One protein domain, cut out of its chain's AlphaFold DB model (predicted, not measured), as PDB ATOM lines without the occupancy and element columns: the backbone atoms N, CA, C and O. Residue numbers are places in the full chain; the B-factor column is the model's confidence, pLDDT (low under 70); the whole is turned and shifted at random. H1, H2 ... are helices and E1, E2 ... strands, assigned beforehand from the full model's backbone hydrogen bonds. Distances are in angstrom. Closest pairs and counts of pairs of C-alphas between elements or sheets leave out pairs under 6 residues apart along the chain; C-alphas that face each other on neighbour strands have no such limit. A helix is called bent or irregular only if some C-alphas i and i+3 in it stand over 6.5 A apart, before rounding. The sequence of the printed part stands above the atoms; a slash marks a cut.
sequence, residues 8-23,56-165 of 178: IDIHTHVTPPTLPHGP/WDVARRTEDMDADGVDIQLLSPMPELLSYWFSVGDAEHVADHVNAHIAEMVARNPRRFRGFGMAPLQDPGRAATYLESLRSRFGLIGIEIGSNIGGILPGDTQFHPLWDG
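This is residues 8 to 23 and 56 to 165 of the 178 residues of a protein of Chitinophagaceae bacterium (UniProt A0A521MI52). A small, strongly twisted sheet of three strands has H1 and the long helix H2 on one of its faces, with residues 88 to 94 of H2 reaching past the sheet; H3, which is not on the sheet, runs beside H2 and comes closest to it at Ala 103 and Phe 138, and H4 packs on H3, far from H1. A long stretch with no named element, residues 139 to 156, joins H3 to H4. The printed part has 126 residues with four named helices and three named strands, in the order E1 H1 E2 H2 E3 H3 H4, of mixed class; the sheet order is E1 E2 E3, all parallel. The whole is compact, with a radius of gyration of the C-alphas of 14.8 A and spans of 43 by 33 by 27 A.

E1, residues 8 to 14, is an edge strand, parallel to the inner strand E2, residues 70 to 77, at 38 degrees; N 9 and O 72 are 2.9 A apart, within hydrogen-bond range. E2 is parallel to the edge strand E3, residues 113 to 115, at 25 degrees, with N 75 and O 114 at 2.8 A. H1, residues 58 to 68, is on the sheet at a height of 8.9 A, over E2 and slantwise to the strands, at 42 degrees to E2 on the local plane; only 2 of its C-alphas fall on E1, only just too few to be over it. H2, residues 88 to 108, is on the same face at a height of 5.9 A, over E3 and only just over E2, with 3 C-alphas there; it runs along the strands, at 15 degrees to E3 on the local plane. E2, H2 and E3 form a strand-helix-strand unit, two parallel neighbour strands joined through a helix, with a right-handed crossover. H1 and H2 make two layers with the sheet, helices on one face of it; they are close but not clearly touching, the closest C-alphas, of Val 58 and Met 105, being 6.1 A apart. H3, residues 124 to 138, touches H2 at a shallow tilt of 25 degrees, the same way, closest at the C-alphas of Ala 103 and Phe 138, 5.5 A. H4, residues 157 to 163, touches H3 at a shallow tilt of 17 degrees, the same way, closest at the C-alphas of Ala 128 and Leu 162, 4.8 A. H2 and H4 are apart. In H1 and H2 every O i to N i+4 pair is within hydrogen-bond range; in H3 it is 8 of 11, and in H4 1 of 3, beside 3 of 4 O i to N i+3 pairs.

E1 begins at C-alpha 8, (242.715, 171.575, 312.323), and is 16.3 A long; H1 is 15.2 A and E2 19.1 A. H2 is 29.9 A, from C-alpha 88 at (214.784, 165.788, 295.026); E3 is 6.7 A. H3, 20.0 A, and H4, 9.7 A, are irregular: C-alphas 132 and 135, and 158 and 161, are each 7.2 A apart. H4 ends at C-alpha 163, (233.110, 162.016, 290.974).

The two C-alphas farthest apart, of Ala 67 and Thr 157, are 43.9 A apart. Residues 24 to 55 are not printed, and C-alphas 23 and 56 are 24.4 A apart across this cut. The link H3 to H4 is long, with 18 residues. The mean pLDDT of the printed part is 95.7, and no printed residue is under 70.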
ATOM      1  N   ILE A   8     243.836 171.476 313.257       97.06
ATOM      2  CA  ILE A   8     242.715 171.575 312.323       97.06
ATOM      3  C   ILE A   8     241.786 170.401 312.598       97.06
ATOM      4  O   ILE A   8     242.170 169.246 312.409       97.06
ATOM      5  N   ASP A   9     240.567 170.706 313.013       97.69
ATOM      6  CA  ASP A   9     239.507 169.726 313.187       97.69
ATOM      7  C   ASP A   9     238.619 169.714 311.938       97.69
ATOM      8  O   ASP A   9     238.013 170.720 311.557       97.69
ATOM      9  N   ILE A  10     238.597 168.569 311.256       97.38
ATOM     10  CA  ILE A  10     237.897 168.393 309.981       97.38
ATOM     11  C   ILE A  10     236.551 167.672 310.113       97.38
ATOM     12  O   ILE A  10     235.917 167.409 309.095       97.38
ATOM     13  N   HIS A  11     236.132 167.317 311.331       97.69
ATOM     14  CA  HIS A  11     234.930 166.515 311.564       97.69
ATOM     15  C   HIS A  11     234.051 167.170 312.628       97.69
ATOM     16  O   HIS A  11     233.999 166.740 313.780       97.69
ATOM     17  N   THR A  12     233.333 168.224 312.234       97.69
ATOM     18  CA  THR A  12     232.439 168.952 313.140       97.69
ATOM     19  C   THR A  12     231.096 169.219 312.496       97.69
ATOM     20  O   THR A  12     231.032 169.761 311.400       97.69
ATOM     21  N   HIS A  13     230.020 168.925 313.221       98.06
ATOM     22  CA  HIS A  13     228.670 169.169 312.725       98.06
ATOM     23  C   HIS A  13     228.072 170.453 313.296       98.06
ATOM     24  O   HIS A  13     228.272 170.796 314.470       98.06
ATOM     25  N   VAL A  14     227.286 171.124 312.457       98.25
ATOM     26  CA  VAL A  14     226.441 172.270 312.804       98.25
ATOM     27  C   VAL A  14     225.025 172.066 312.272       98.25
ATOM     28  O   VAL A  14     224.779 171.267 311.366       98.25
ATOM     29  N   THR A  15     224.074 172.801 312.838       96.81
ATOM     30  CA  THR A  15     222.673 172.801 312.406       96.81
ATOM     31  C   THR A  15     222.125 174.214 312.453       96.81
ATOM     32  O   THR A  15     222.371 174.885 313.450       96.81
ATOM     33  N   PRO A  16     221.303 174.647 311.488       96.88
ATOM     34  CA  PRO A  16     220.554 175.894 311.608       96.88
ATOM     35  C   PRO A  16     219.734 175.969 312.913       96.88
ATOM     36  O   PRO A  16     219.138 174.963 313.297       96.88
ATOM     37  N   PRO A  17     219.623 177.139 313.571       95.31
ATOM     38  CA  PRO A  17     218.792 177.301 314.774       95.31
ATOM     39  C   PRO A  17     217.291 177.160 314.480       95.31
ATOM     40  O   PRO A  17     216.486 176.946 315.382       95.31
ATOM     41  N   THR A  18     216.910 177.292 313.210       95.81
ATOM     42  CA  THR A  18     215.575 177.019 312.682       95.81
ATOM     43  C   THR A  18     215.717 176.265 311.371       95.81
ATOM     44  O   THR A  18     216.653 176.503 310.611       95.81
ATOM     45  N   LEU A  19     214.784 175.363 311.088       96.62
ATOM     46  CA  LEU A  19     214.753 174.578 309.856       96.62
ATOM     47  C   LEU A  19     213.611 175.064 308.954       96.62
ATOM     48  O   LEU A  19     212.640 175.629 309.471       96.62
ATOM     49  N   PRO A  20     213.719 174.887 307.626       96.25
ATOM     50  CA  PRO A  20     212.697 175.360 306.705       96.25
ATOM     51  C   PRO A  20     211.375 174.624 306.943       96.25
ATOM     52  O   PRO A  20     211.360 173.483 307.400       96.25
ATOM     53  N   HIS A  21     210.252 175.264 306.618       94.12
ATOM     54  CA  HIS A  21     208.952 174.599 306.664       94.12
ATOM     55  C   HIS A  21     208.807 173.618 305.500       94.12
ATOM     56  O   HIS A  21     209.092 173.959 304.355       94.12
ATOM     57  N   GLY A  22     208.322 172.415 305.799       91.75
ATOM     58  CA  GLY A  22     208.070 171.392 304.794       91.75
ATOM     59  C   GLY A  22     206.732 171.550 304.087       91.75
ATOM     60  O   GLY A  22     205.812 172.172 304.632       91.75
ATOM     61  N   PRO A  23     206.575 170.938 302.902       93.19
ATOM     62  CA  PRO A  23     205.267 170.797 302.285       93.19
ATOM     63  C   PRO A  23     204.310 170.005 303.198       93.19
ATOM     64  O   PRO A  23     204.739 169.085 303.906       93.19
ATOM     65  N   TRP A  56     225.040 176.204 316.372       96.88
ATOM     66  CA  TRP A  56     224.819 177.313 315.414       96.88
ATOM     67  C   TRP A  56     225.476 178.652 315.790       96.88
ATOM     68  O   TRP A  56     225.575 179.558 314.960       96.88
ATOM     69  N   ASP A  57     225.908 178.830 317.038       97.81
ATOM     70  CA  ASP A  57     226.495 180.067 317.548       97.81
ATOM     71  C   ASP A  57     228.017 180.069 317.349       97.81
ATOM     72  O   ASP A  57     228.772 179.325 317.978       97.81
ATOM     73  N   VAL A  58     228.461 180.956 316.459       98.19
ATOM     74  CA  VAL A  58     229.867 181.171 316.092       98.19
ATOM     75  C   VAL A  58     230.724 181.581 317.294       98.19
ATOM     76  O   VAL A  58     231.864 181.130 317.396       98.19
ATOM     77  N   ALA A  59     230.212 182.425 318.195       98.06
ATOM     78  CA  ALA A  59     230.975 182.910 319.341       98.06
ATOM     79  C   ALA A  59     231.195 181.782 320.349       98.06
ATOM     80  O   ALA A  59     232.339 181.501 320.694       98.06
ATOM     81  N   ARG A  60     230.125 181.063 320.713       97.81
ATOM     82  CA  ARG A  60     230.213 179.895 321.605       97.81
ATOM     83  C   ARG A  60     231.162 178.831 321.075       97.81
ATOM     84  O   ARG A  60     231.983 178.309 321.814       97.81
ATOM     85  N   ARG A  61     231.088 178.545 319.775       97.56
ATOM     86  CA  ARG A  61     231.989 177.584 319.137       97.56
ATOM     87  C   ARG A  61     233.441 178.056 319.132       97.56
ATOM     88  O   ARG A  61     234.335 177.249 319.338       97.56
ATOM     89  N   THR A  62     233.682 179.349 318.909       97.94
ATOM     90  CA  THR A  62     235.045 179.905 318.954       97.94
ATOM     91  C   THR A  62     235.618 179.844 320.375       97.94
ATOM     92  O   THR A  62     236.788 179.514 320.525       97.94
ATOM     93  N   GLU A  63     234.802 180.100 321.405       98.12
ATOM     94  CA  GLU A  63     235.196 179.942 322.814       98.12
ATOM     95  C   GLU A  63     235.627 178.500 323.123       98.12
ATOM     96  O   GLU A  63     236.701 178.294 323.687       98.12
ATOM     97  N   ASP A  64     234.837 177.505 322.703       97.62
ATOM     98  CA  ASP A  64     235.177 176.086 322.882       97.62
ATOM     99  C   ASP A  64     236.453 175.713 322.105       97.62
ATOM    100  O   ASP A  64     237.349 175.072 322.650       97.62
ATOM    101  N   MET A  65     236.594 176.182 320.860       97.69
ATOM    102  CA  MET A  65     237.814 175.982 320.069       97.69
ATOM    103  C   MET A  65     239.058 176.559 320.754       97.69
ATOM    104  O   MET A  65     240.113 175.934 320.721       97.69
ATOM    105  N   ASP A  66     238.956 177.746 321.358       97.56
ATOM    106  CA  ASP A  66     240.065 178.373 322.082       97.56
ATOM    107  C   ASP A  66     240.434 177.580 323.344       97.56
ATOM    108  O   ASP A  66     241.618 177.442 323.656       97.56
ATOM    109  N   ALA A  67     239.440 177.024 324.044       97.25
ATOM    110  CA  ALA A  67     239.656 176.168 325.208       97.25
ATOM    111  C   ALA A  67     240.317 174.825 324.837       97.25
ATOM    112  O   ALA A  67     241.201 174.361 325.559       97.25
ATOM    113  N   ASP A  68     239.930 174.243 323.701       96.19
ATOM    114  CA  ASP A  68     240.436 172.956 323.209       96.19
ATOM    115  C   ASP A  68     241.737 173.083 322.387       96.19
ATOM    116  O   ASP A  68     242.356 172.079 322.029       96.19
ATOM    117  N   GLY A  69     242.178 174.309 322.083       96.00
ATOM    118  CA  GLY A  69     243.366 174.569 321.266       96.00
ATOM    119  C   GLY A  69     243.183 174.253 319.776       96.00
ATOM    120  O   GLY A  69     244.154 173.924 319.093       96.00
ATOM    121  N   VAL A  70     241.948 174.327 319.269       97.50
ATOM    122  CA  VAL A  70     241.602 174.116 317.857       97.50
ATOM    123  C   VAL A  70     241.716 175.432 317.089       97.50
ATOM    124  O   VAL A  70     240.946 176.372 317.288       97.50
ATOM    125  N   ASP A  71     242.641 175.500 316.138       97.25
ATOM    126  CA  ASP A  71     242.871 176.697 315.328       97.25
ATOM    127  C   ASP A  71     241.806 176.864 314.240       97.25
ATOM    128  O   ASP A  71     241.319 177.973 314.008       97.25
ATOM    129  N   ILE A  72     241.440 175.779 313.555       97.75
ATOM    130  CA  ILE A  72     240.481 175.808 312.444       97.75
ATOM    131  C   ILE A  72     239.502 174.647 312.585       97.75
ATOM    132  O   ILE A  72     239.924 173.514 312.792       97.75
ATOM    133  N   GLN A  73     238.211 174.925 312.394       98.25
ATOM    134  CA  GLN A  73     237.183 173.904 312.198       98.25
ATOM    135  C   GLN A  73     236.642 173.924 310.767       98.25
ATOM    136  O   GLN A  73     236.346 174.982 310.199       98.25
ATOM    137  N   LEU A  74     236.483 172.736 310.193       98.44
ATOM    138  CA  LEU A  74     235.665 172.509 309.011       98.44
ATOM    139  C   LEU A  74     234.253 172.131 309.464       98.44
ATOM    140  O   LEU A  74     234.027 171.034 309.972       98.44
ATOM    141  N   LEU A  75     233.324 173.066 309.293       98.69
ATOM    142  CA  LEU A  75     231.919 172.900 309.634       98.69
ATOM    143  C   LEU A  75     231.232 172.058 308.562       98.69
ATOM    144  O   LEU A  75     231.414 172.317 307.372       98.69
ATOM    145  N   SER A  76     230.417 171.097 308.970       98.44
ATOM    146  CA  SER A  76     229.672 170.230 308.067       98.44
ATOM    147  C   SER A  76     228.221 170.056 308.542       98.44
ATOM    148  O   SER A  76     227.903 170.331 309.707       98.44
ATOM    149  N   PRO A  77     227.287 169.694 307.648       98.25
ATOM    150  CA  PRO A  77     225.898 169.471 308.028       98.25
ATOM    151  C   PRO A  77     225.766 168.282 308.987       98.25
ATOM    152  O   PRO A  77     226.539 167.332 308.952       98.25
ATOM    153  N   MET A  78     224.751 168.304 309.848       96.12
ATOM    154  CA  MET A  78     224.384 167.119 310.624       96.12
ATOM    155  C   MET A  78     223.858 166.008 309.686       96.12
ATOM    156  O   MET A  78     222.984 166.308 308.867       96.12
ATOM    157  N   PRO A  79     224.319 164.745 309.796       94.38
ATOM    158  CA  PRO A  79     223.955 163.669 308.865       94.38
ATOM    159  C   PRO A  79     222.446 163.445 308.692       94.38
ATOM    160  O   PRO A  79     221.972 163.135 307.601       94.38
ATOM    161  N   GLU A  80     221.656 163.649 309.745       92.25
ATOM    162  CA  GLU A  80     220.200 163.487 309.708       92.25
ATOM    163  C   GLU A  80     219.475 164.578 308.907       92.25
ATOM    164  O   GLU A  80     218.284 164.447 308.629       92.25
ATOM    165  N   LEU A  81     220.184 165.625 308.485       96.38
ATOM    166  CA  LEU A  81     219.675 166.648 307.575       96.38
ATOM    167  C   LEU A  81     219.994 166.351 306.106       96.38
ATOM    168  O   LEU A  81     219.544 167.103 305.253       96.38
ATOM    169  N   LEU A  82     220.707 165.263 305.779       97.00
ATOM    170  CA  LEU A  82     221.087 164.947 304.392       97.00
ATOM    171  C   LEU A  82     219.891 164.624 303.471       97.00
ATOM    172  O   LEU A  82     220.005 164.730 302.254       97.00
ATOM    173  N   SER A  83     218.730 164.279 304.042       96.38
ATOM    174  CA  SER A  83     217.417 164.297 303.372       96.38
ATOM    175  C   SER A  83     217.242 163.416 302.121       96.38
ATOM    176  O   SER A  83     216.325 163.641 301.332       96.38
ATOM    177  N   TYR A  84     218.032 162.350 301.955       96.31
ATOM    178  CA  TYR A  84     217.941 161.452 300.787       96.31
ATOM    179  C   TYR A  84     216.598 160.711 300.638       96.31
ATOM    180  O   TYR A  84     216.320 160.139 299.589       96.31
ATOM    181  N   TRP A  85     215.769 160.693 301.683       94.31
ATOM    182  CA  TRP A  85     214.443 160.062 301.704       94.31
ATOM    183  C   TRP A  85     213.310 160.974 301.213       94.31
ATOM    184  O   TRP A  85     212.167 160.524 301.122       94.31
ATOM    185  N   PHE A  86     213.595 162.242 300.912       96.62
ATOM    186  CA  PHE A  86     212.619 163.157 300.326       96.62
ATOM    187  C   PHE A  86     212.675 163.164 298.798       96.62
ATOM    188  O   PHE A  86     213.610 162.652 298.173       96.62
ATOM    189  N   SER A  87     211.669 163.799 298.186       96.94
ATOM    190  CA  SER A  87     211.761 164.175 296.779       96.94
ATOM    191  C   SER A  87     213.007 165.042 296.551       96.94
ATOM    192  O   SER A  87     213.475 165.725 297.463       96.94
ATOM    193  N   VAL A  88     213.563 165.023 295.338       97.06
ATOM    194  CA  VAL A  88     214.784 165.788 295.026       97.06
ATOM    195  C   VAL A  88     214.596 167.278 295.323       97.06
ATOM    196  O   VAL A  88     215.458 167.877 295.951       97.06
ATOM    197  N   GLY A  89     213.448 167.858 294.952       97.44
ATOM    198  CA  GLY A  89     213.161 169.275 295.202       97.44
ATOM    199  C   GLY A  89     213.036 169.620 296.689       97.44
ATOM    200  O   GLY A  89     213.505 170.667 297.124       97.44
ATOM    201  N   ASP A  90     212.463 168.722 297.488       97.75
ATOM    202  CA  ASP A  90     212.377 168.893 298.940       97.75
ATOM    203  C   ASP A  90     213.754 168.791 299.609       97.75
ATOM    204  O   ASP A  90     214.085 169.583 300.492       97.75
ATOM    205  N   ALA A  91     214.587 167.846 299.165       97.62
ATOM    206  CA  ALA A  91     215.958 167.722 299.648       97.62
ATOM    207  C   ALA A  91     216.823 168.919 299.232       97.62
ATOM    208  O   ALA A  91     217.618 169.388 300.039       97.62
ATOM    209  N   GLU A  92     216.641 169.461 298.021       97.38
ATOM    210  CA  GLU A  92     217.266 170.721 297.591       97.38
ATOM    211  C   GLU A  92     216.845 171.889 298.490       97.38
ATOM    212  O   GLU A  92     217.686 172.705 298.863       97.38
ATOM    213  N   HIS A  93     215.571 171.952 298.892       97.56
ATOM    214  CA  HIS A  93     215.077 172.998 299.786       97.56
ATOM    215  C   HIS A  93     215.758 172.959 301.163       97.56
ATOM    216  O   HIS A  93     216.189 173.996 301.675       97.56
ATOM    217  N   VAL A  94     215.905 171.764 301.746       98.25
ATOM    218  CA  VAL A  94     216.649 171.577 303.002       98.25
ATOM    219  C   VAL A  94     218.136 171.883 302.798       98.25
ATOM    220  O   VAL A  94     218.713 172.629 303.591       98.25
ATOM    221  N   ALA A  95     218.738 171.370 301.720       98.25
ATOM    222  CA  ALA A  95     220.144 171.582 301.388       98.25
ATOM    223  C   ALA A  95     220.482 173.071 301.283       98.25
ATOM    224  O   ALA A  95     221.448 173.520 301.890       98.25
ATOM    225  N   ASP A  96     219.672 173.850 300.567       98.12
ATOM    226  CA  ASP A  96     219.877 175.288 300.398       98.12
ATOM    227  C   ASP A  96     219.872 176.030 301.733       98.12
ATOM    228  O   ASP A  96     220.739 176.873 301.973       98.12
ATOM    229  N   HIS A  97     218.934 175.695 302.620       98.50
ATOM    230  CA  HIS A  97     218.836 176.325 303.934       98.50
ATOM    231  C   HIS A  97     220.035 175.979 304.825       98.50
ATOM    232  O   HIS A  97     220.631 176.861 305.447       98.50
ATOM    233  N   VAL A  98     220.426 174.703 304.862       98.62
ATOM    234  CA  VAL A  98     221.572 174.238 305.655       98.62
ATOM    235  C   VAL A  98     222.884 174.802 305.107       98.62
ATOM    236  O   VAL A  98     223.677 175.360 305.865       98.62
ATOM    237  N   ASN A  99     223.093 174.745 303.791       98.62
ATOM    238  CA  ASN A  99     224.283 175.277 303.130       98.62
ATOM    239  C   ASN A  99     224.413 176.793 303.327       98.62
ATOM    240  O   ASN A  99     225.507 177.278 303.623       98.62
ATOM    241  N   ALA A 100     223.310 177.543 303.222       98.56
ATOM    242  CA  ALA A 100     223.296 178.980 303.494       98.56
ATOM    243  C   ALA A 100     223.690 179.296 304.943       98.56
ATOM    244  O   ALA A 100     224.465 180.221 305.179       98.56
ATOM    245  N   HIS A 101     223.205 178.513 305.908       98.62
ATOM    246  CA  HIS A 101     223.565 178.705 307.308       98.62
ATOM    247  C   HIS A 101     225.051 178.430 307.572       98.62
ATOM    248  O   HIS A 101     225.722 179.242 308.210       98.62
ATOM    249  N   ILE A 102     225.597 177.332 307.036       98.75
ATOM    250  CA  ILE A 102     227.033 177.026 307.153       98.75
ATOM    251  C   ILE A 102     227.859 178.154 306.523       98.75
ATOM    252  O   ILE A 102     228.832 178.618 307.119       98.75
ATOM    253  N   ALA A 103     227.449 178.644 305.351       98.56
ATOM    254  CA  ALA A 103     228.091 179.776 304.694       98.56
ATOM    255  C   ALA A 103     228.065 181.049 305.556       98.56
ATOM    256  O   ALA A 103     229.083 181.738 305.656       98.56
ATOM    257  N   GLU A 104     226.947 181.344 306.230       98.50
ATOM    258  CA  GLU A 104     226.849 182.468 307.168       98.50
ATOM    259  C   GLU A 104     227.823 182.306 308.345       98.50
ATOM    260  O   GLU A 104     228.553 183.243 308.682       98.50
ATOM    261  N   MET A 105     227.880 181.117 308.954       98.62
ATOM    262  CA  MET A 105     228.812 180.838 310.051       98.62
ATOM    263  C   MET A 105     230.268 181.031 309.613       98.62
ATOM    264  O   MET A 105     231.049 181.676 310.319       98.62
ATOM    265  N   VAL A 106     230.625 180.539 308.422       98.56
ATOM    266  CA  VAL A 106     231.955 180.739 307.831       98.56
ATOM    267  C   VAL A 106     232.234 182.224 307.601       98.56
ATOM    268  O   VAL A 106     233.302 182.705 307.974       98.56
ATOM    269  N   ALA A 107     231.283 182.978 307.047       98.00
ATOM    270  CA  ALA A 107     231.442 184.406 306.776       98.00
ATOM    271  C   ALA A 107     231.617 185.247 308.053       98.00
ATOM    272  O   ALA A 107     232.309 186.266 308.029       98.00
ATOM    273  N   ARG A 108     231.034 184.814 309.177       98.31
ATOM    274  CA  ARG A 108     231.180 185.470 310.486       98.31
ATOM    275  C   ARG A 108     232.574 185.305 311.094       98.31
ATOM    276  O   ARG A 108     233.011 186.189 311.827       98.31
ATOM    277  N   ASN A 109     233.281 184.210 310.807       97.44
ATOM    278  CA  ASN A 109     234.659 184.014 311.267       97.44
ATOM    279  C   ASN A 109     235.508 183.215 310.251       97.44
ATOM    280  O   ASN A 109     235.938 182.088 310.524       97.44
ATOM    281  N   PRO A 110     235.833 183.804 309.083       96.25
ATOM    282  CA  PRO A 110     236.495 183.097 307.982       96.25
ATOM    283  C   PRO A 110     237.963 182.767 308.281       96.25
ATOM    284  O   PRO A 110     238.626 182.066 307.517       96.25
ATOM    285  N   ARG A 111     238.509 183.270 309.392       95.38
ATOM    286  CA  ARG A 111     239.837 182.883 309.877       95.38
ATOM    287  C   ARG A 111     239.823 181.538 310.596       95.38
ATOM    288  O   ARG A 111     240.823 180.835 310.515       95.38
ATOM    289  N   ARG A 112     238.725 181.208 311.281       97.19
ATOM    290  CA  ARG A 112     238.584 180.001 312.110       97.19
ATOM    291  C   ARG A 112     237.736 178.920 311.448       97.19
ATOM    292  O   ARG A 112     237.897 177.755 311.783       97.19
ATOM    293  N   PHE A 113     236.882 179.279 310.488       98.25
ATOM    294  CA  PHE A 113     235.959 178.332 309.868       98.25
ATOM    295  C   PHE A 113     236.185 178.124 308.373       98.25
ATOM    296  O   PHE A 113     236.481 179.047 307.608       98.25
ATOM    297  N   ARG A 114     236.008 176.876 307.953       97.56
ATOM    298  CA  ARG A 114     235.726 176.451 306.577       97.56
ATOM    299  C   ARG A 114     234.409 175.676 306.593       97.56
ATOM    300  O   ARG A 114     233.976 175.264 307.661       97.56
ATOM    301  N   GLY A 115     233.779 175.477 305.438       97.62
ATOM    302  CA  GLY A 115     232.480 174.807 305.372       97.62
ATOM    303  C   GLY A 115     232.406 173.750 304.280       97.62
ATOM    304  O   GLY A 115     232.773 174.020 303.135       97.62
ATOM    305  N   PHE A 116     231.897 172.578 304.638       98.12
ATOM    306  CA  PHE A 116     231.322 171.597 303.730       98.12
ATOM    307  C   PHE A 116     229.804 171.742 303.721       98.12
ATOM    308  O   PHE A 116     229.191 172.014 304.747       98.12
ATOM    309  N   GLY A 117     229.208 171.592 302.544       97.62
ATOM    310  CA  GLY A 117     227.764 171.573 302.372       97.62
ATOM    311  C   GLY A 117     227.198 170.162 302.279       97.62
ATOM    312  O   GLY A 117     227.847 169.174 302.608       97.62
ATOM    313  N   MET A 118     225.985 170.084 301.753       97.56
ATOM    314  CA  MET A 118     225.306 168.863 301.329       97.56
ATOM    315  C   MET A 118     224.668 169.054 299.952       97.56
ATOM    316  O   MET A 118     224.513 170.180 299.476       97.56
ATOM    317  N   ALA A 119     224.283 167.946 299.324       96.81
ATOM    318  CA  ALA A 119     223.588 167.910 298.043       96.81
ATOM    319  C   ALA A 119     222.529 166.783 298.036       96.81
ATOM    320  O   ALA A 119     222.645 165.836 298.821       96.81
ATOM    321  N   PRO A 120     221.511 166.847 297.159       96.56
ATOM    322  CA  PRO A 120     220.454 165.834 297.045       96.56
ATOM    323  C   PRO A 120     220.938 164.591 296.271       96.56
ATOM    324  O   PRO A 120     220.582 164.382 295.112       96.56
ATOM    325  N   LEU A 121     221.784 163.756 296.885       96.75
ATOM    326  CA  LEU A 121     222.444 162.643 296.184       96.75
ATOM    327  C   LEU A 121     221.487 161.552 295.669       96.75
ATOM    328  O   LEU A 121     221.892 160.762 294.828       96.75
ATOM    329  N   GLN A 122     220.225 161.499 296.097       96.38
ATOM    330  CA  GLN A 122     219.254 160.534 295.566       96.38
ATOM    331  C   GLN A 122     218.955 160.713 294.063       96.38
ATOM    332  O   GLN A 122     218.379 159.821 293.447       96.38
ATOM    333  N   ASP A 123     219.361 161.842 293.471       96.50
ATOM    334  CA  ASP A 123     219.421 162.050 292.023       96.50
ATOM    335  C   ASP A 123     220.837 162.514 291.635       96.50
ATOM    336  O   ASP A 123     221.171 163.693 291.794       96.50
ATOM    337  N   PRO A 124     221.697 161.609 291.129       94.56
ATOM    338  CA  PRO A 124     223.086 161.941 290.831       94.56
ATOM    339  C   PRO A 124     223.266 163.051 289.784       94.56
ATOM    340  O   PRO A 124     224.188 163.858 289.889       94.56
ATOM    341  N   GLY A 125     222.387 163.137 288.782       92.62
ATOM    342  CA  GLY A 125     222.479 164.169 287.743       92.62
ATOM    343  C   GLY A 125     222.160 165.560 288.291       92.62
ATOM    344  O   GLY A 125     222.872 166.535 288.019       92.62
ATOM    345  N   ARG A 126     221.116 165.645 289.124       93.56
ATOM    346  CA  ARG A 126     220.769 166.858 289.872       93.56
ATOM    347  C   ARG A 126     221.855 167.226 290.868       93.56
ATOM    348  O   ARG A 126     222.254 168.385 290.908       93.56
ATOM    349  N   ALA A 127     222.381 166.254 291.608       94.75
ATOM    350  CA  ALA A 127     223.456 166.479 292.563       94.75
ATOM    351  C   ALA A 127     224.716 167.030 291.880       94.75
ATOM    352  O   ALA A 127     225.250 168.029 292.348       94.75
ATOM    353  N   ALA A 128     225.148 166.471 290.744       92.19
ATOM    354  CA  ALA A 128     226.286 167.000 289.985       92.19
ATOM    355  C   ALA A 128     226.082 168.478 289.600       92.19
ATOM    356  O   ALA A 128     226.933 169.320 289.887       92.19
ATOM    357  N   THR A 129     224.903 168.817 289.067       91.00
ATOM    358  CA  THR A 129     224.543 170.207 288.721       91.00
ATOM    359  C   THR A 129     224.513 171.116 289.957       91.00
ATOM    360  O   THR A 129     224.983 172.253 289.930       91.00
ATOM    361  N   TYR A 130     223.977 170.621 291.076       93.38
ATOM    362  CA  TYR A 130     223.935 171.349 292.340       93.38
ATOM    363  C   TYR A 130     225.354 171.681 292.827       93.38
ATOM    364  O   TYR A 130     225.630 172.827 293.196       93.38
ATOM    365  N   LEU A 131     226.266 170.706 292.764       91.12
ATOM    366  CA  LEU A 131     227.652 170.841 293.212       91.12
ATOM    367  C   LEU A 131     228.461 171.858 292.399       91.12
ATOM    368  O   LEU A 131     229.235 172.608 292.995       91.12
ATOM    369  N   GLU A 132     228.232 171.968 291.086       88.38
ATOM    370  CA  GLU A 132     228.850 173.012 290.247       88.38
ATOM    371  C   GLU A 132     228.547 174.430 290.764       88.38
ATOM    372  O   GLU A 132     229.375 175.339 290.670       88.38
ATOM    373  N   SER A 133     227.366 174.618 291.356       87.56
ATOM    374  CA  SER A 133     226.919 175.903 291.897       87.56
ATOM    375  C   SER A 133     227.239 176.108 293.383       87.56
ATOM    376  O   SER A 133     227.123 177.226 293.885       87.56
ATOM    377  N   LEU A 134     227.664 175.066 294.108       91.12
ATOM    378  CA  LEU A 134     227.810 175.100 295.568       91.12
ATOM    379  C   LEU A 134     228.798 176.184 296.021       91.12
ATOM    380  O   LEU A 134     228.511 176.977 296.920       91.12
ATOM    381  N   ARG A 135     229.953 176.264 295.352       86.25
ATOM    382  CA  ARG A 135     230.984 177.257 295.666       86.25
ATOM    383  C   ARG A 135     230.545 178.674 295.307       86.25
ATOM    384  O   ARG A 135     230.777 179.588 296.089       86.25
ATOM    385  N   SER A 136     229.951 178.876 294.132       89.81
ATOM    386  CA  SER A 136     229.552 180.215 293.680       89.81
ATOM    387  C   SER A 136     228.369 180.765 294.479       89.81
ATOM    388  O   SER A 136     228.312 181.969 294.713       89.81
ATOM    389  N   ARG A 137     227.464 179.893 294.941       93.94
ATOM    390  CA  ARG A 137     226.296 180.265 295.753       93.94
ATOM    391  C   ARG A 137     226.627 180.448 297.231       93.94
ATOM    392  O   ARG A 137     226.139 181.396 297.835       93.94
ATOM    393  N   PHE A 138     227.435 179.558 297.809       96.06
ATOM    394  CA  PHE A 138     227.616 179.474 299.265       96.06
ATOM    395  C   PHE A 138     229.072 179.623 299.728       96.06
ATOM    396  O   PHE A 138     229.332 179.732 300.921       96.06
ATOM    397  N   GLY A 139     230.053 179.605 298.823       93.31
ATOM    398  CA  GLY A 139     231.474 179.653 299.190       93.31
ATOM    399  C   GLY A 139     231.992 178.393 299.900       93.31
ATOM    400  O   GLY A 139     233.111 178.406 300.410       93.31
ATOM    401  N   LEU A 140     231.199 177.316 299.936       95.19
ATOM    402  CA  LEU A 140     231.554 176.054 300.588       95.19
ATOM    403  C   LEU A 140     232.580 175.281 299.755       95.19
ATOM    404  O   LEU A 140     232.564 175.330 298.523       95.19
ATOM    405  N   ILE A 141     233.484 174.589 300.448       93.38
ATOM    406  CA  ILE A 141     234.702 173.988 299.884       93.38
ATOM    407  C   ILE A 141     234.650 172.459 299.784       93.38
ATOM    408  O   ILE A 141     235.682 171.807 299.655       93.38
ATOM    409  N   GLY A 142     233.456 171.883 299.858       93.44
ATOM    410  CA  GLY A 142     233.214 170.457 299.687       93.44
ATOM    411  C   GLY A 142     231.833 170.088 300.191       93.44
ATOM    412  O   GLY A 142     231.024 170.972 300.476       93.44
ATOM    413  N   ILE A 143     231.579 168.790 300.306       95.88
ATOM    414  CA  ILE A 143     230.338 168.258 300.859       95.88
ATOM    415  C   ILE A 143     230.617 167.142 301.855       95.88
ATOM    416  O   ILE A 143     231.596 166.410 301.722       95.88
ATOM    417  N   GLU A 144     229.713 166.996 302.811       97.31
ATOM    418  CA  GLU A 144     229.533 165.768 303.570       97.31
ATOM    419  C   GLU A 144     228.462 164.900 302.894       97.31
ATOM    420  O   GLU A 144     227.454 165.408 302.394       97.31
ATOM    421  N   ILE A 145     228.692 163.587 302.867       96.75
ATOM    422  CA  ILE A 145     227.767 162.607 302.294       96.75
ATOM    423  C   ILE A 145     227.538 161.456 303.267       96.75
ATOM    424  O   ILE A 145     228.434 161.066 304.017       96.75
ATOM    425  N   GLY A 146     226.347 160.866 303.209       95.94
ATOM    426  CA  GLY A 146     226.055 159.638 303.936       95.94
ATOM    427  C   GLY A 146     226.743 158.432 303.293       95.94
ATOM    428  O   GLY A 146     226.911 158.363 302.077       95.94
ATOM    429  N   SER A 147     227.077 157.427 304.104       94.62
ATOM    430  CA  SER A 147     227.570 156.126 303.616       94.62
ATOM    431  C   SER A 147     226.487 155.284 302.925       94.62
ATOM    432  O   SER A 147     226.784 154.240 302.344       94.62
ATOM    433  N   ASN A 148     225.234 155.736 302.986       95.25
ATOM    434  CA  ASN A 148     224.078 155.138 302.343       95.25
ATOM    435  C   ASN A 148     223.183 156.242 301.771       95.25
ATOM    436  O   ASN A 148     222.781 157.156 302.491       95.25
ATOM    437  N   ILE A 149     222.857 156.129 300.489       96.00
ATOM    438  CA  ILE A 149     222.007 157.065 299.758       96.00
ATOM    439  C   ILE A 149     220.791 156.269 299.286       96.00
ATOM    440  O   ILE A 149     220.827 155.612 298.249       96.00
ATOM    441  N   GLY A 150     219.739 156.227 300.107       91.31
ATOM    442  CA  GLY A 150     218.502 155.508 299.774       91.31
ATOM    443  C   GLY A 150     218.692 154.004 299.524       91.31
ATOM    444  O   GLY A 150     218.017 153.434 298.674       91.31
ATOM    445  N   GLY A 151     219.624 153.355 300.231       94.44
ATOM    446  CA  GLY A 151     219.971 151.943 300.025       94.44
ATOM    447  C   GLY A 151     221.185 151.707 299.122       94.44
ATOM    448  O   GLY A 151     221.662 150.578 299.047       94.44
ATOM    449  N   ILE A 152     221.715 152.751 298.484       96.19
ATOM    450  CA  ILE A 152     222.799 152.656 297.504       96.19
ATOM    451  C   ILE A 152     224.102 153.168 298.132       96.19
ATOM    452  O   ILE A 152     224.108 154.147 298.880       96.19
ATOM    453  N   LEU A 153     225.218 152.493 297.854       96.62
ATOM    454  CA  LEU A 153     226.540 152.913 298.321       96.62
ATOM    455  C   LEU A 153     227.090 154.058 297.450       96.62
ATOM    456  O   LEU A 153     226.953 153.988 296.230       96.62
ATOM    457  N   PRO A 154     227.811 155.044 298.019       94.38
ATOM    458  CA  PRO A 154     228.399 156.152 297.252       94.38
ATOM    459  C   PRO A 154     229.360 155.739 296.123       94.38
ATOM    460  O   PRO A 154     229.598 156.510 295.197       94.38
ATOM    461  N   GLY A 155     229.923 154.528 296.200       94.50
ATOM    462  CA  GLY A 155     230.793 153.960 295.167       94.50
ATOM    463  C   GLY A 155     230.057 153.311 293.991       94.50
ATOM    464  O   GLY A 155     230.714 152.763 293.110       94.50
ATOM    465  N   ASP A 156     228.722 153.312 293.977       97.06
ATOM    466  CA  ASP A 156     227.946 152.810 292.844       97.06
ATOM    467  C   ASP A 156     228.180 153.667 291.591       97.06
ATOM    468  O   ASP A 156     228.288 154.894 291.658       97.06
ATOM    469  N   THR A 157     228.220 153.014 290.428       96.12
ATOM    470  CA  THR A 157     228.510 153.667 289.144       96.12
ATOM    471  C   THR A 157     227.566 154.814 288.793       96.12
ATOM    472  O   THR A 157     227.951 155.720 288.056       96.12
ATOM    473  N   GLN A 158     226.348 154.837 289.343       95.12
ATOM    474  CA  GLN A 158     225.419 155.944 289.121       95.12
ATOM    475  C   GLN A 158     225.918 157.291 289.664       95.12
ATOM    476  O   GLN A 158     225.457 158.327 289.197       95.12
ATOM    477  N   PHE A 159     226.859 157.292 290.617       94.94
ATOM    478  CA  PHE A 159     227.446 158.509 291.185       94.94
ATOM    479  C   PHE A 159     228.674 159.015 290.424       94.94
ATOM    480  O   PHE A 159     229.172 160.092 290.740       94.94
ATOM    481  N   HIS A 160     229.139 158.303 289.393       92.19
ATOM    482  CA  HIS A 160     230.246 158.760 288.546       92.19
ATOM    483  C   HIS A 160     230.082 160.201 288.030       92.19
ATOM    484  O   HIS A 160     231.066 160.930 288.068       92.19
ATOM    485  N   PRO A 161     228.881 160.690 287.646       88.31
ATOM    486  CA  PRO A 161     228.712 162.094 287.270       88.31
ATOM    487  C   PRO A 161     229.146 163.108 288.344       88.31
ATOM    488  O   PRO A 161     229.516 164.223 287.994       88.31
ATOM    489  N   LEU A 162     229.119 162.745 289.636       87.38
ATOM    490  CA  LEU A 162     229.612 163.597 290.726       87.38
ATOM    491  C   LEU A 162     231.134 163.505 290.879       87.38
ATOM    492  O   LEU A 162     231.774 164.497 291.223       87.38
ATOM    493  N   TRP A 163     231.703 162.314 290.681       87.25
ATOM    494  CA  TRP A 163     233.110 162.016 290.974       87.25
ATOM    495  C   TRP A 163     234.045 162.321 289.802       87.25
ATOM    496  O   TRP A 163     235.158 162.796 290.015       87.25
ATOM    497  N   ASP A 164     233.571 162.086 288.580       86.38
ATOM    498  CA  ASP A 164     234.299 162.313 287.327       86.38
ATOM    499  C   ASP A 164     234.104 163.743 286.795       86.38
ATOM    500  O   ASP A 164     234.711 164.138 285.795       86.38
ATOM    501  N   GLY A 165     233.235 164.521 287.448       73.25
ATOM    502  CA  GLY A 165     233.023 165.930 287.152       73.25
ATOM    503  C   GLY A 165     234.293 166.768 287.352       73.25
ATOM    504  O   GLY A 165     235.274 166.315 287.954       73.25
TER     505      GLY A 165